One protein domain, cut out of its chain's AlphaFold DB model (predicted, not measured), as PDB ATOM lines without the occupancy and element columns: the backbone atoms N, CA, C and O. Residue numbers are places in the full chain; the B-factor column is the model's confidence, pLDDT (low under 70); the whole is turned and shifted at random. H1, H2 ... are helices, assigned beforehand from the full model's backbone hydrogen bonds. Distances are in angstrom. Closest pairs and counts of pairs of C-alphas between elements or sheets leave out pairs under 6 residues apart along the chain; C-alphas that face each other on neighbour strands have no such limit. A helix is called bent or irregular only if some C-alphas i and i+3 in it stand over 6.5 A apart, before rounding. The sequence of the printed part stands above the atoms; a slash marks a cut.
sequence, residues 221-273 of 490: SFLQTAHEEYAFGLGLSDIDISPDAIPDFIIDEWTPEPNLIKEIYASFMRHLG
ATOM      1  N   SER A 221     155.827 126.147 153.350       73.06
ATOM      2  CA  SER A 221     156.117 127.555 153.642       73.06
ATOM      3  C   SER A 221     157.447 127.765 154.369       73.06
ATOM      4  O   SER A 221     158.160 128.702 154.039       73.06
ATOM      5  N   PHE A 222     157.818 126.892 155.314       79.31
ATOM      6  CA  PHE A 222     159.117 126.972 155.985       79.31
ATOM      7  C   PHE A 222     160.264 126.721 155.002       79.31
ATOM      8  O   PHE A 222     161.235 127.472 154.999       79.31
ATOM      9  N   LEU A 223     160.134 125.701 154.146       77.88
ATOM     10  CA  LEU A 223     161.161 125.362 153.162       77.88
ATOM     11  C   LEU A 223     161.339 126.470 152.112       77.88
ATOM     12  O   LEU A 223     162.473 126.821 151.799       77.88
ATOM     13  N   GLN A 224     160.240 127.066 151.637       77.75
ATOM     14  CA  GLN A 224     160.280 128.218 150.734       77.75
ATOM     15  C   GLN A 224     160.956 129.429 151.394       77.75
ATOM     16  O   GLN A 224     161.896 129.976 150.827       77.75
ATOM     17  N   THR A 225     160.540 129.823 152.605       77.00
ATOM     18  CA  THR A 225     161.156 130.964 153.312       77.00
ATOM     19  C   THR A 225     162.644 130.728 153.585       77.00
ATOM     20  O   THR A 225     163.447 131.641 153.410       77.00
ATOM     21  N   ALA A 226     163.038 129.508 153.960       79.81
ATOM     22  CA  ALA A 226     164.443 129.162 154.156       79.81
ATOM     23  C   ALA A 226     165.243 129.180 152.839       79.81
ATOM     24  O   ALA A 226     166.406 129.580 152.835       79.81
ATOM     25  N   HIS A 227     164.647 128.785 151.711       79.25
ATOM     26  CA  HIS A 227     165.302 128.908 150.407       79.25
ATOM     27  C   HIS A 227     165.486 130.381 150.019       79.25
ATOM     28  O   HIS A 227     166.609 130.789 149.740       79.25
ATOM     29  N   GLU A 228     164.444 131.207 150.128       80.81
ATOM     30  CA  GLU A 228     164.527 132.650 149.851       80.81
ATOM     31  C   GLU A 228     165.564 133.374 150.738       80.81
ATOM     32  O   GLU A 228     166.260 134.268 150.258       80.81
ATOM     33  N   GLU A 229     165.709 132.979 152.012       80.69
ATOM     34  CA  GLU A 229     166.657 133.597 152.954       80.69
ATOM     35  C   GLU A 229     168.110 133.103 152.780       80.69
ATOM     36  O   GLU A 229     169.042 133.908 152.862       80.69
ATOM     37  N   TYR A 230     168.333 131.805 152.519       82.50
ATOM     38  CA  TYR A 230     169.675 131.196 152.565       82.50
ATOM     39  C   TYR A 230     170.233 130.719 151.213       82.50
ATOM     40  O   TYR A 230     171.449 130.547 151.102       82.50
ATOM     41  N   ALA A 231     169.418 130.532 150.165       80.31
ATOM     42  CA  ALA A 231     169.891 129.957 148.898       80.31
ATOM     43  C   ALA A 231     170.967 130.803 148.213       80.31
ATOM     44  O   ALA A 231     171.943 130.250 147.711       80.31
ATOM     45  N   PHE A 232     170.837 132.134 148.239       76.19
ATOM     46  CA  PHE A 232     171.847 133.034 147.672       76.19
ATOM     47  C   PHE A 232     173.210 132.878 148.366       76.19
ATOM     48  O   PHE A 232     174.235 132.791 147.697       76.19
ATOM     49  N   GLY A 233     173.224 132.768 149.701       74.31
ATOM     50  CA  GLY A 233     174.450 132.560 150.480       74.31
ATOM     51  C   GLY A 233     175.083 131.174 150.302       74.31
ATOM     52  O   GLY A 233     176.261 131.004 150.602       74.31
ATOM     53  N   LEU A 234     174.317 130.200 149.800       78.25
ATOM     54  CA  LEU A 234     174.759 128.829 149.526       78.25
ATOM     55  C   LEU A 234     174.997 128.550 148.028       78.25
ATOM     56  O   LEU A 234     175.356 127.430 147.675       78.25
ATOM     57  N   GLY A 235     174.794 129.536 147.144       77.19
ATOM     58  CA  GLY A 235     174.929 129.366 145.690       77.19
ATOM     59  C   GLY A 235     173.833 128.509 145.036       77.19
ATOM     60  O   GLY A 235     174.051 127.952 143.965       77.19
ATOM     61  N   LEU A 236     172.660 128.383 145.667       73.75
ATOM     62  CA  LEU A 236     171.546 127.508 145.258       73.75
ATOM     63  C   LEU A 236     170.418 128.261 144.518       73.75
ATOM     64  O   LEU A 236     169.251 127.872 144.606       73.75
ATOM     65  N   SER A 237     170.747 129.360 143.831       65.75
ATOM     66  CA  SER A 237     169.791 130.330 143.263       65.75
ATOM     67  C   SER A 237     168.863 129.791 142.171       65.75
ATOM     68  O   SER A 237     167.840 130.411 141.894       65.75
ATOM     69  N   ASP A 238     169.205 128.655 141.563       64.12
ATOM     70  CA  ASP A 238     168.608 128.204 140.300       64.12
ATOM     71  C   ASP A 238     167.553 127.091 140.492       64.12
ATOM     72  O   ASP A 238     167.063 126.513 139.521       64.12
ATOM     73  N   ILE A 239     167.200 126.767 141.742       71.31
ATOM     74  CA  ILE A 239     166.217 125.728 142.084       71.31
ATOM     75  C   ILE A 239     164.849 126.372 142.346       71.31
ATOM     76  O   ILE A 239     164.704 127.165 143.273       71.31
ATOM     77  N   ASP A 240     163.831 125.986 141.574       68.75
ATOM     78  CA  ASP A 240     162.437 126.355 141.843       68.75
ATOM     79  C   ASP A 240     161.881 125.524 143.015       68.75
ATOM     80  O   ASP A 240     161.672 124.314 142.903       68.75
ATOM     81  N   ILE A 241     161.670 126.191 144.152       69.81
ATOM     82  CA  ILE A 241     161.116 125.645 145.405       69.81
ATOM     83  C   ILE A 241     159.657 126.117 145.607       69.81
ATOM     84  O   ILE A 241     159.124 126.135 146.718       69.81
ATOM     85  N   SER A 242     158.959 126.480 144.523       66.38
ATOM     86  CA  SER A 242     157.525 126.782 144.575       66.38
ATOM     87  C   SER A 242     156.714 125.610 145.164       66.38
ATOM     88  O   SER A 242     157.083 124.438 145.019       66.38
ATOM     89  N   PRO A 243     155.579 125.886 145.837       61.47
ATOM     90  CA  PRO A 243     154.788 124.854 146.513       61.47
ATOM     91  C   PRO A 243     154.191 123.791 145.575       61.47
ATOM     92  O   PRO A 243     153.744 122.759 146.074       61.47
ATOM     93  N   ASP A 244     154.206 124.023 144.259       63.81
ATOM     94  CA  ASP A 244     153.786 123.071 143.225       63.81
ATOM     95  C   ASP A 244     154.962 122.242 142.659       63.81
ATOM     96  O   ASP A 244     154.741 121.172 142.092       63.81
ATOM     97  N   ALA A 245     156.211 122.699 142.829       67.31
ATOM     98  CA  ALA A 245     157.416 122.028 142.332       67.31
ATOM     99  C   ALA A 245     157.932 120.907 143.255       67.31
ATOM    100  O   ALA A 245     158.657 120.024 142.794       67.31
ATOM    101  N   ILE A 246     157.561 120.908 144.546       68.69
ATOM    102  CA  ILE A 246     158.038 119.928 145.540       68.69
ATOM    103  C   ILE A 246     156.948 118.898 145.885       68.69
ATOM    104  O   ILE A 246     155.998 119.229 146.604       68.69
ATOM    105  N   PRO A 247     157.092 117.627 145.455       71.12
ATOM    106  CA  PRO A 247     156.164 116.553 145.799       71.12
ATOM    107  C   PRO A 247     156.010 116.337 147.309       71.12
ATOM    108  O   PRO A 247     156.999 116.303 148.043       71.12
ATOM    109  N   ASP A 248     154.776 116.104 147.767       64.44
ATOM    110  CA  ASP A 248     154.463 115.912 149.192       64.44
ATOM    111  C   ASP A 248     155.232 114.750 149.837       64.44
ATOM    112  O   ASP A 248     155.617 114.849 151.000       64.44
ATOM    113  N   PHE A 249     155.548 113.688 149.080       64.81
ATOM    114  CA  PHE A 249     156.302 112.546 149.611       64.81
ATOM    115  C   PHE A 249     157.684 112.949 150.149       64.81
ATOM    116  O   PHE A 249     158.103 112.416 151.168       64.81
ATOM    117  N   ILE A 250     158.352 113.943 149.550       65.19
ATOM    118  CA  ILE A 250     159.664 114.423 150.021       65.19
ATOM    119  C   ILE A 250     159.546 115.053 151.417       65.19
ATOM    120  O   ILE A 250     160.467 114.956 152.221       65.19
ATOM    121  N   ILE A 251     158.407 115.676 151.723       68.69
ATOM    122  CA  ILE A 251     158.155 116.372 152.990       68.69
ATOM    123  C   ILE A 251     157.596 115.403 154.044       68.69
ATOM    124  O   ILE A 251     157.929 115.507 155.225       68.69
ATOM    125  N   ASP A 252     156.766 114.446 153.625       64.69
ATOM    126  CA  ASP A 252     156.137 113.467 154.512       64.69
ATOM    127  C   ASP A 252     157.042 112.283 154.886       64.69
ATOM    128  O   ASP A 252     156.869 111.727 155.976       64.69
ATOM    129  N   GLU A 253     157.986 111.905 154.016       61.72
ATOM    130  CA  GLU A 253     158.945 110.807 154.219       61.72
ATOM    131  C   GLU A 253     160.266 111.277 154.856       61.72
ATOM    132  O   GLU A 253     161.000 110.467 155.432       61.72
ATOM    133  N   TRP A 254     160.564 112.584 154.827       71.25
ATOM    134  CA  TRP A 254     161.763 113.112 155.473       71.25
ATOM    135  C   TRP A 254     161.709 112.909 156.989       71.25
ATOM    136  O   TRP A 254     160.902 113.495 157.714       71.25
ATOM    137  N   THR A 255     162.621 112.071 157.473       67.81
ATOM    138  CA  THR A 255     162.816 111.788 158.890       67.81
ATOM    139  C   THR A 255     164.185 112.331 159.307       67.81
ATOM    140  O   THR A 255     165.205 111.787 158.887       67.81
ATOM    141  N   PRO A 256     164.247 113.422 160.098       70.62
ATOM    142  CA  PRO A 256     165.524 113.983 160.516       70.62
ATOM    143  C   PRO A 256     166.320 112.987 161.351       70.62
ATOM    144  O   PRO A 256     165.757 112.259 162.173       70.62
ATOM    145  N   GLU A 257     167.646 113.032 161.222       76.50
ATOM    146  CA  GLU A 257     168.515 112.275 162.116       76.50
ATOM    147  C   GLU A 257     168.226 112.621 163.588       76.50
ATOM    148  O   GLU A 257     168.033 113.793 163.936       76.50
ATOM    149  N   PRO A 258     168.266 111.639 164.506       75.69
ATOM    150  CA  PRO A 258     167.929 111.857 165.912       75.69
ATOM    151  C   PRO A 258     168.873 112.837 166.625       75.69
ATOM    152  O   PRO A 258     168.547 113.310 167.713       75.69
ATOM    153  N   ASN A 259     170.036 113.146 166.045       77.00
ATOM    154  CA  ASN A 259     170.948 114.171 166.546       77.00
ATOM    155  C   ASN A 259     170.507 115.577 166.114       77.00
ATOM    156  O   ASN A 259     170.403 116.453 166.971       77.00
ATOM    157  N   LEU A 260     170.113 115.755 164.849       81.75
ATOM    158  CA  LEU A 260     169.531 117.002 164.344       81.75
ATOM    159  C   LEU A 260     168.236 117.367 165.093       81.75
ATOM    160  O   LEU A 260     168.047 118.519 165.475       81.75
ATOM    161  N   ILE A 261     167.382 116.381 165.407       81.12
ATOM    162  CA  ILE A 261     166.186 116.584 166.254       81.12
ATOM    163  C   ILE A 261     166.562 117.174 167.624       81.12
ATOM    164  O   ILE A 261     165.931 118.128 168.085       81.12
ATOM    165  N   LYS A 262     167.592 116.621 168.281       80.12
ATOM    166  CA  LYS A 262     168.066 117.107 169.589       80.12
ATOM    167  C   LYS A 262     168.650 118.511 169.489       80.12
ATOM    168  O   LYS A 262     168.426 119.306 170.397       80.12
ATOM    169  N   GLU A 263     169.377 118.816 168.419       82.06
ATOM    170  CA  GLU A 263     169.990 120.128 168.208       82.06
ATOM    171  C   GLU A 263     168.945 121.212 167.919       82.06
ATOM    172  O   GLU A 263     168.966 122.256 168.570       82.06
ATOM    173  N   ILE A 264     167.963 120.941 167.053       82.94
ATOM    174  CA  ILE A 264     166.815 121.832 166.813       82.94
ATOM    175  C   ILE A 264     166.064 122.094 168.127       82.94
ATOM    176  O   ILE A 264     165.788 123.245 168.471       82.94
ATOM    177  N   TYR A 265     165.785 121.043 168.907       82.44
ATOM    178  CA  TYR A 265     165.138 121.170 170.214       82.44
ATOM    179  C   TYR A 265     165.978 121.984 171.212       82.44
ATOM    180  O   TYR A 265     165.448 122.864 171.893       82.44
ATOM    181  N   ALA A 266     167.288 121.734 171.290       80.25
ATOM    182  CA  ALA A 266     168.195 122.467 172.172       80.25
ATOM    183  C   ALA A 266     168.320 123.945 171.767       80.25
ATOM    184  O   ALA A 266     168.308 124.816 172.635       80.25
ATOM    185  N   SER A 267     168.372 124.233 170.465       79.69
ATOM    186  CA  SER A 267     168.369 125.587 169.902       79.69
ATOM    187  C   SER A 267     167.076 126.333 170.247       79.69
ATOM    188  O   SER A 267     167.122 127.456 170.755       79.69
ATOM    189  N   PHE A 268     165.917 125.685 170.100       83.25
ATOM    190  CA  PHE A 268     164.628 126.260 170.489       83.25
ATOM    191  C   PHE A 268     164.539 126.520 172.003       83.25
ATOM    192  O   PHE A 268     164.174 127.616 172.429       83.25
ATOM    193  N   MET A 269     164.954 125.562 172.837       84.25
ATOM    194  CA  MET A 269     164.977 125.730 174.297       84.25
ATOM    195  C   MET A 269     165.989 126.789 174.761       84.25
ATOM    196  O   MET A 269     165.768 127.453 175.775       84.25
ATOM    197  N   ARG A 270     167.070 127.003 174.006       82.25
ATOM    198  CA  ARG A 270     168.008 128.116 174.200       82.25
ATOM    199  C   ARG A 270     167.394 129.458 173.805       82.25
ATOM    200  O   ARG A 270     167.539 130.424 174.548       82.25
ATOM    201  N   HIS A 271     166.661 129.525 172.692       79.44
ATOM    202  CA  HIS A 271     165.934 130.730 172.277       79.44
ATOM    203  C   HIS A 271     164.879 131.149 173.316       79.44
ATOM    204  O   HIS A 271     164.742 132.333 173.617       79.44
ATOM    205  N   LEU A 272     164.198 130.179 173.937       82.00
ATOM    206  CA  LEU A 272     163.289 130.410 175.066       82.00
ATOM    207  C   LEU A 272     164.001 130.732 176.400       82.00
ATOM    208  O   LEU A 272     163.332 130.933 177.413       82.00
ATOM    209  N   GLY A 273     165.337 130.764 176.436       77.62
ATOM    210  CA  GLY A 273     166.129 131.041 177.640       77.62
ATOM    211  C   GLY A 273     166.127 129.924 178.692       77.62
ATOM    212  O   GLY A 273     166.595 130.141 179.809       77.62
TER     213      GLY A 273
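This is residues 221 to 273 of the 490 residues of an uncharacterized protein of Schistosoma mattheei (UniProt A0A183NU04). Picture an open arch of three helices that do not pack on one another: H1 at one end, the short H2 at the bend, and H3 at the other end, with an empty middle. A long loop, residues 235 to 247, folds back from H1 to H2, while residues 252 to 273, of which 258 to 271 belong to H3, stick out as an arm. The printed part has 53 residues, with three named helices in the order H1, H2, H3 and no named strand; its class is all helix. It is loose, with a radius of gyration of the C-alphas of 13.8 A and spans of 36 by 26 by 17 A.

Find C-alpha 221 at (156.117, 127.555, 153.642); from there H1 runs through residues 221 to 234, 19.1 A from first to last C-alpha. It is irregular: C-alphas 229 and 232 are 7.4 A apart. Next look at residues 248 to 253, which make H2, beginning with C-alpha 248 at (154.463, 115.912, 149.192). H3 follows as residues 258 to 271, 20.0 A long, and ends with C-alpha 271 at (165.934, 130.730, 172.277).

Compare the three helices and you will find H1 and H2 apart, H2 and H3 apart, and H1 and H3 apart, with no C-alpha of the one within 8 A of the other. In H2 and H3 every O i to N i+4 pair is within hydrogen-bond range; in H1 8 of 10 are.

The C-alphas of Asp 238 and Gly 273, the two farthest apart, are 37.5 A apart. The printed part has no cut. The link from H1 to H2, 13 residues, is long; that from H2 to H3, 4 residues, is tight. Without residues 252 to 273, which stand free, the body spans 27 by 17 by 12 A. Read the B-factor column for pLDDT: the mean of the printed part is 74.6, and residues 237 to 238, 240 to 246, 248 to 253 and 255 are under 70.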